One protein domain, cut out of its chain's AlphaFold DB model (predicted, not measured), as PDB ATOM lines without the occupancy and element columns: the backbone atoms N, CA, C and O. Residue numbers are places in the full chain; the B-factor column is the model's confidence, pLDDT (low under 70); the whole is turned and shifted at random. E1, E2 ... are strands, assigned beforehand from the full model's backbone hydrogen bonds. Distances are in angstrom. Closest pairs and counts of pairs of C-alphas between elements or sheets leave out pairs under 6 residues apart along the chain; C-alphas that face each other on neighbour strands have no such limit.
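Overview. This is residues 35 to 82 of the 88 residues of the protein "PC4 domain-containing protein" of Papaver somniferum (UniProt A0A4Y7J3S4). The domain is a single, strongly twisted sheet of four antiparallel strands, a ribbon folded back on itself at each tight turn, with no named helix over either of its faces. The long hairpin of E3 and E4 runs along the longest axis and continues past Arg 44, where E2 begins, while the shorter E1 lines the other edge beside E2. The printed part has 48 residues, with four named strands in the order E1, E2, E3, E4 along the chain and in the same order across the sheet; the class is all strand. The whole is elongated, with spans of 36 by 20 by 18 A, and only just compact, close to loose, with a radius of gyration of the C-alphas of 11.5 A.

Arrangement. The printed part begins with E1, residues 35 to 41, an edge strand. E2, residues 44 to 51, forms a hairpin with E1, antiparallel at 155 degrees between their directions; the C-alphas of Val 36 and Ser 47 face each other at 4.2 A, and N 37 and O 46 are within hydrogen-bond range at 2.9 A. E3, residues 54 to 65, forms the next hairpin with E2, antiparallel at 140 degrees; the C-alphas of Arg 44 and Glu 61 face each other at 4.2 A, and N 51 and O 54 are 2.8 A apart. E4, residues 68 to 79, is the other edge strand and forms a hairpin with E3, antiparallel at 153 degrees; the C-alphas of Arg 60 and Gly 75 face each other at 4.0 A, and N 72 and O 61 are 2.7 A apart. E1 and E4 are apart. The four strands make a meander, each strand the antiparallel neighbour of the one before.

Along the chain. E1 starts at C-alpha 35, at (-18.210, -3.718, 12.948), and measures 16.8 A from first to last C-alpha. E2 measures 20.2 A and bends by 55 degrees at residue 48. E3 measures 31.0 A, starts at C-alpha 54, at (-16.671, -15.685, 20.541), and bends by 55 degrees at residue 57. E4 measures 28.3 A, bends by 72 degrees at residue 74 and ends at C-alpha 79, at (-9.416, -13.467, 20.775).

Size, cuts and confidence. The two C-alphas farthest apart are those of Asp 66 and Asp 81, 37.6 A. From edge to edge of the sheet the strands' lines turn by 77 degrees, and its C-alphas lie up to 7.9 A off the best plane through them. The printed part has no cut, and its three links, of two residues each, are tight. The mean pLDDT of the printed part is 85.9, and residue 82 is the one printed residue under 70.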
ATOM      1  N   ILE A  35     -18.201  -5.157  12.688       83.75
ATOM      2  CA  ILE A  35     -18.210  -3.718  12.948       83.75
ATOM      3  C   ILE A  35     -16.787  -3.198  12.767       83.75
ATOM      4  O   ILE A  35     -15.872  -3.607  13.486       83.75
ATOM      5  N   VAL A  36     -16.583  -2.287  11.815       83.25
ATOM      6  CA  VAL A  36     -15.309  -1.569  11.671       83.25
ATOM      7  C   VAL A  36     -15.183  -0.572  12.820       83.25
ATOM      8  O   VAL A  36     -16.015   0.315  12.977       83.25
ATOM      9  N   VAL A  37     -14.137  -0.728  13.630       83.81
ATOM     10  CA  VAL A  37     -13.900   0.103  14.816       83.81
ATOM     11  C   VAL A  37     -12.999   1.282  14.486       83.81
ATOM     12  O   VAL A  37     -13.263   2.403  14.908       83.81
ATOM     13  N   CYS A  38     -11.904   1.030  13.768       82.94
ATOM     14  CA  CYS A  38     -10.913   2.058  13.480       82.94
ATOM     15  C   CYS A  38     -10.104   1.727  12.225       82.94
ATOM     16  O   CYS A  38      -9.734   0.574  11.983       82.94
ATOM     17  N   GLU A  39      -9.780   2.753  11.448       87.25
ATOM     18  CA  GLU A  39      -8.812   2.678  10.360       87.25
ATOM     19  C   GLU A  39      -7.448   3.136  10.884       87.25
ATOM     20  O   GLU A  39      -7.266   4.289  11.265       87.25
ATOM     21  N   ILE A  40      -6.478   2.223  10.927       85.50
ATOM     22  CA  ILE A  40      -5.143   2.492  11.492       85.50
ATOM     23  C   ILE A  40      -4.115   2.869  10.420       85.50
ATOM     24  O   ILE A  40      -3.027   3.345  10.730       85.50
ATOM     25  N   SER A  41      -4.430   2.641   9.144       84.12
ATOM     26  CA  SER A  41      -3.633   3.098   8.003       84.12
ATOM     27  C   SER A  41      -4.488   3.130   6.736       84.12
ATOM     28  O   SER A  41      -5.561   2.534   6.708       84.12
ATOM     29  N   LYS A  42      -3.972   3.734   5.654       83.12
ATOM     30  CA  LYS A  42      -4.652   3.836   4.344       83.12
ATOM     31  C   LYS A  42      -5.191   2.497   3.831       83.12
ATOM     32  O   LYS A  42      -6.209   2.465   3.163       83.12
ATOM     33  N   ASN A  43      -4.494   1.411   4.161       84.62
ATOM     34  CA  ASN A  43      -4.807   0.056   3.723       84.62
ATOM     35  C   ASN A  43      -4.967  -0.903   4.911       84.62
ATOM     36  O   ASN A  43      -4.714  -2.091   4.752       84.62
ATOM     37  N   ARG A  44      -5.281  -0.433   6.127       88.44
ATOM     38  CA  ARG A  44      -5.362  -1.314   7.304       88.44
ATOM     39  C   ARG A  44      -6.490  -0.907   8.241       88.44
ATOM     40  O   ARG A  44      -6.530   0.231   8.705       88.44
ATOM     41  N   ARG A  45      -7.362  -1.867   8.561       88.62
ATOM     42  CA  ARG A  45      -8.555  -1.657   9.388       88.62
ATOM     43  C   ARG A  45      -8.597  -2.630  10.555       88.62
ATOM     44  O   ARG A  45      -8.096  -3.752  10.461       88.62
ATOM     45  N   VAL A  46      -9.208  -2.167  11.637       89.38
ATOM     46  CA  VAL A  46      -9.554  -2.957  12.812       89.38
ATOM     47  C   VAL A  46     -11.062  -3.141  12.817       89.38
ATOM     48  O   VAL A  46     -11.807  -2.158  12.822       89.38
ATOM     49  N   SER A  47     -11.511  -4.389  12.823       88.31
ATOM     50  CA  SER A  47     -12.916  -4.753  12.950       88.31
ATOM     51  C   SER A  47     -13.126  -5.692  14.129       88.31
ATOM     52  O   SER A  47     -12.223  -6.407  14.559       88.31
ATOM     53  N   VAL A  48     -14.328  -5.676  14.682       89.00
ATOM     54  CA  VAL A  48     -14.766  -6.612  15.712       89.00
ATOM     55  C   VAL A  48     -15.898  -7.426  15.119       89.00
ATOM     56  O   VAL A  48     -16.810  -6.861  14.523       89.00
ATOM     57  N   ARG A  49     -15.828  -8.750  15.259       87.12
ATOM     58  CA  ARG A  49     -16.889  -9.655  14.800       87.12
ATOM     59  C   ARG A  49     -17.131 -10.769  15.800       87.12
ATOM     60  O   ARG A  49     -16.230 -11.104  16.581       87.12
ATOM     61  N   ASN A  50     -18.298 -11.404  15.727       88.12
ATOM     62  CA  ASN A  50     -18.469 -12.707  16.345       88.12
ATOM     63  C   ASN A  50     -17.940 -13.817  15.418       88.12
ATOM     64  O   ASN A  50     -18.113 -13.827  14.203       88.12
ATOM     65  N   TRP A  51     -17.185 -14.745  15.997       83.19
ATOM     66  CA  TRP A  51     -16.687 -15.931  15.318       83.19
ATOM     67  C   TRP A  51     -16.922 -17.135  16.216       83.19
ATOM     68  O   TRP A  51     -16.358 -17.224  17.306       83.19
ATOM     69  N   GLN A  52     -17.771 -18.062  15.765       83.69
ATOM     70  CA  GLN A  52     -18.122 -19.277  16.515       83.69
ATOM     71  C   GLN A  52     -18.583 -18.978  17.959       83.69
ATOM     72  O   GLN A  52     -18.177 -19.651  18.905       83.69
ATOM     73  N   GLY A  53     -19.394 -17.929  18.140       85.12
ATOM     74  CA  GLY A  53     -19.900 -17.518  19.455       85.12
ATOM     75  C   GLY A  53     -18.876 -16.809  20.351       85.12
ATOM     76  O   GLY A  53     -19.162 -16.568  21.520       85.12
ATOM     77  N   LYS A  54     -17.691 -16.465  19.830       84.38
ATOM     78  CA  LYS A  54     -16.671 -15.685  20.541       84.38
ATOM     79  C   LYS A  54     -16.453 -14.350  19.849       84.38
ATOM     80  O   LYS A  54     -16.363 -14.295  18.626       84.38
ATOM     81  N   VAL A  55     -16.323 -13.283  20.628       86.94
ATOM     82  CA  VAL A  55     -15.950 -11.976  20.085       86.94
ATOM     83  C   VAL A  55     -14.452 -11.975  19.797       86.94
ATOM     84  O   VAL A  55     -13.640 -12.320  20.661       86.94
ATOM     85  N   VAL A  56     -14.095 -11.609  18.570       88.81
ATOM     86  CA  VAL A  56     -12.709 -11.511  18.114       88.81
ATOM     87  C   VAL A  56     -12.457 -10.140  17.502       88.81
ATOM     88  O   VAL A  56     -13.324  -9.571  16.837       88.81
ATOM     89  N   VAL A  57     -11.251  -9.624  17.720       89.50
ATOM     90  CA  VAL A  57     -10.754  -8.398  17.094       89.50
ATOM     91  C   VAL A  57      -9.916  -8.799  15.889       89.50
ATOM     92  O   VAL A  57      -8.917  -9.500  16.025       89.50
ATOM     93  N   GLU A  58     -10.304  -8.382  14.693       86.44
ATOM     94  CA  GLU A  58      -9.549  -8.605  13.468       86.44
ATOM     95  C   GLU A  58      -8.785  -7.335  13.076       86.44
ATOM     96  O   GLU A  58      -9.357  -6.257  12.958       86.44
ATOM     97  N   ILE A  59      -7.480  -7.471  12.846       90.12
ATOM     98  CA  ILE A  59      -6.627  -6.422  12.283       90.12
ATOM     99  C   ILE A  59      -6.185  -6.908  10.908       90.12
ATOM    100  O   ILE A  59      -5.403  -7.859  10.815       90.12
ATOM    101  N   ARG A  60      -6.672  -6.284   9.831       88.50
ATOM    102  CA  ARG A  60      -6.432  -6.759   8.461       88.50
ATOM    103  C   ARG A  60      -6.016  -5.645   7.513       88.50
ATOM    104  O   ARG A  60      -6.537  -4.532   7.564       88.50
ATOM    105  N   GLU A  61      -5.070  -5.966   6.633       88.44
ATOM    106  CA  GLU A  61      -4.712  -5.101   5.514       88.44
ATOM    107  C   GLU A  61      -5.640  -5.333   4.327       88.44
ATOM    108  O   GLU A  61      -5.913  -6.475   3.967       88.44
ATOM    109  N   PHE A  62      -6.086  -4.255   3.700       89.06
ATOM    110  CA  PHE A  62      -6.934  -4.264   2.518       89.06
ATOM    111  C   PHE A  62      -6.113  -3.882   1.292       89.06
ATOM    112  O   PHE A  62      -5.147  -3.125   1.372       89.06
ATOM    113  N   TYR A  63      -6.482  -4.429   0.142       88.12
ATOM    114  CA  TYR A  63      -5.936  -4.014  -1.141       88.12
ATOM    115  C   TYR A  63      -7.071  -3.583  -2.056       88.12
ATOM    116  O   TYR A  63      -8.180  -4.113  -1.983       88.12
ATOM    117  N   VAL A  64      -6.778  -2.629  -2.931       90.31
ATOM    118  CA  VAL A  64      -7.733  -2.157  -3.927       90.31
ATOM    119  C   VAL A  64      -7.522  -2.943  -5.210       90.31
ATOM    120  O   VAL A  64      -6.401  -3.050  -5.710       90.31
ATOM    121  N   LYS A  65      -8.606  -3.483  -5.752       92.62
ATOM    122  CA  LYS A  65      -8.632  -4.103  -7.071       92.62
ATOM    123  C   LYS A  65      -9.875  -3.624  -7.806       92.62
ATOM    124  O   LYS A  65     -10.973  -3.722  -7.273       92.62
ATOM    125  N   ASP A  66      -9.688  -3.080  -9.007       90.94
ATOM    126  CA  ASP A  66     -10.783  -2.570  -9.844       90.94
ATOM    127  C   ASP A  66     -11.657  -1.508  -9.133       90.94
ATOM    128  O   ASP A  66     -12.865  -1.437  -9.335       90.94
ATOM    129  N   GLY A  67     -11.049  -0.691  -8.259       89.75
ATOM    130  CA  GLY A  67     -11.744   0.334  -7.464       89.75
ATOM    131  C   GLY A  67     -12.501  -0.196  -6.241       89.75
ATOM    132  O   GLY A  67     -13.059   0.597  -5.489       89.75
ATOM    133  N   GLN A  68     -12.494  -1.511  -6.012       87.31
ATOM    134  CA  GLN A  68     -13.117  -2.149  -4.856       87.31
ATOM    135  C   GLN A  68     -12.062  -2.606  -3.843       87.31
ATOM    136  O   GLN A  68     -10.991  -3.101  -4.204       87.31
ATOM    137  N   GLU A  69     -12.368  -2.448  -2.559       85.31
ATOM    138  CA  GLU A  69     -11.504  -2.876  -1.461       85.31
ATOM    139  C   GLU A  69     -11.736  -4.349  -1.123       85.31
ATOM    140  O   GLU A  69     -12.870  -4.794  -0.944       85.31
ATOM    141  N   PHE A  70     -10.648  -5.106  -1.007       86.31
ATOM    142  CA  PHE A  70     -10.676  -6.521  -0.662       86.31
ATOM    143  C   PHE A  70      -9.799  -6.810   0.555       86.31
ATOM    144  O   PHE A  70      -8.696  -6.264   0.665       86.31
ATOM    145  N   PRO A  71     -10.232  -7.717   1.449       87.31
ATOM    146  CA  PRO A  71      -9.408  -8.175   2.555       87.31
ATOM    147  C   PRO A  71      -8.164  -8.896   2.020       87.31
ATOM    148  O   PRO A  71      -8.243  -9.844   1.236       87.31
ATOM    149  N   GLY A  72      -6.991  -8.444   2.444       86.56
ATOM    150  CA  GLY A  72      -5.704  -9.027   2.102       86.56
ATOM    151  C   GLY A  72      -5.353 -10.250   2.949       86.56
ATOM    152  O   GLY A  72      -5.966 -10.551   3.978       86.56
ATOM    153  N   LYS A  73      -4.304 -10.960   2.514       86.69
ATOM    154  CA  LYS A  73      -3.742 -12.119   3.231       86.69
ATOM    155  C   LYS A  73      -3.027 -11.717   4.527       86.69
ATOM    156  O   LYS A  73      -2.881 -12.543   5.421       86.69
ATOM    157  N   LYS A  74      -2.575 -10.464   4.620       87.50
ATOM    158  CA  LYS A  74      -1.900  -9.921   5.799       87.50
ATOM    159  C   LYS A  74      -2.938  -9.455   6.818       87.50
ATOM    160  O   LYS A  74      -3.729  -8.556   6.545       87.50
ATOM    161  N   GLY A  75      -2.933 -10.084   7.984       87.50
ATOM    162  CA  GLY A  75      -3.816  -9.749   9.091       87.50
ATOM    163  C   GLY A  75      -3.780 -10.814  10.179       87.50
ATOM    164  O   GLY A  75      -3.269 -11.914   9.963       87.50
ATOM    165  N   ILE A  76      -4.325 -10.473  11.338       87.94
ATOM    166  CA  ILE A  76      -4.450 -11.362  12.490       87.94
ATOM    167  C   ILE A  76      -5.833 -11.194  13.116       87.94
ATOM    168  O   ILE A  76      -6.388 -10.098  13.135       87.94
ATOM    169  N   SER A  77      -6.391 -12.292  13.617       86.75
ATOM    170  CA  SER A  77      -7.586 -12.278  14.457       86.75
ATOM    171  C   SER A  77      -7.157 -12.606  15.880       86.75
ATOM    172  O   SER A  77      -6.553 -13.649  16.114       86.75
ATOM    173  N   LEU A  78      -7.449 -11.705  16.806       87.19
ATOM    174  CA  LEU A  78      -7.134 -11.819  18.219       87.19
ATOM    175  C   LEU A  78      -8.413 -12.180  18.970       87.19
ATOM    176  O   LEU A  78      -9.442 -11.518  18.817       87.19
ATOM    177  N   SER A  79      -8.367 -13.232  19.782       83.94
ATOM    178  CA  SER A  79      -9.416 -13.467  20.775       83.94
ATOM    179  C   SER A  79      -9.266 -12.485  21.940       83.94
ATOM    180  O   SER A  79      -8.177 -11.969  22.187       83.94
ATOM    181  N   MET A  80     -10.346 -12.247  22.690       76.00
ATOM    182  CA  MET A  80     -10.294 -11.409  23.900       76.00
ATOM    183  C   MET A  80      -9.252 -11.892  24.923       76.00
ATOM    184  O   MET A  80      -8.615 -11.076  25.575       76.00
ATOM    185  N   ASP A  81      -9.038 -13.204  25.014       70.50
ATOM    186  CA  ASP A  81      -8.048 -13.831  25.902       70.50
ATOM    187  C   ASP A  81      -6.594 -13.520  25.495       70.50
ATOM    188  O   ASP A  81      -5.708 -13.394  26.332       70.50
ATOM    189  N   GLN A  82      -6.357 -13.304  24.198       65.25
ATOM    190  CA  GLN A  82      -5.064 -12.886  23.640       65.25
ATOM    191  C   GLN A  82      -4.897 -11.353  23.629       65.25
ATOM    192  O   GLN A  82      -3.929 -10.826  23.070       65.25
TER     193      GLN A  82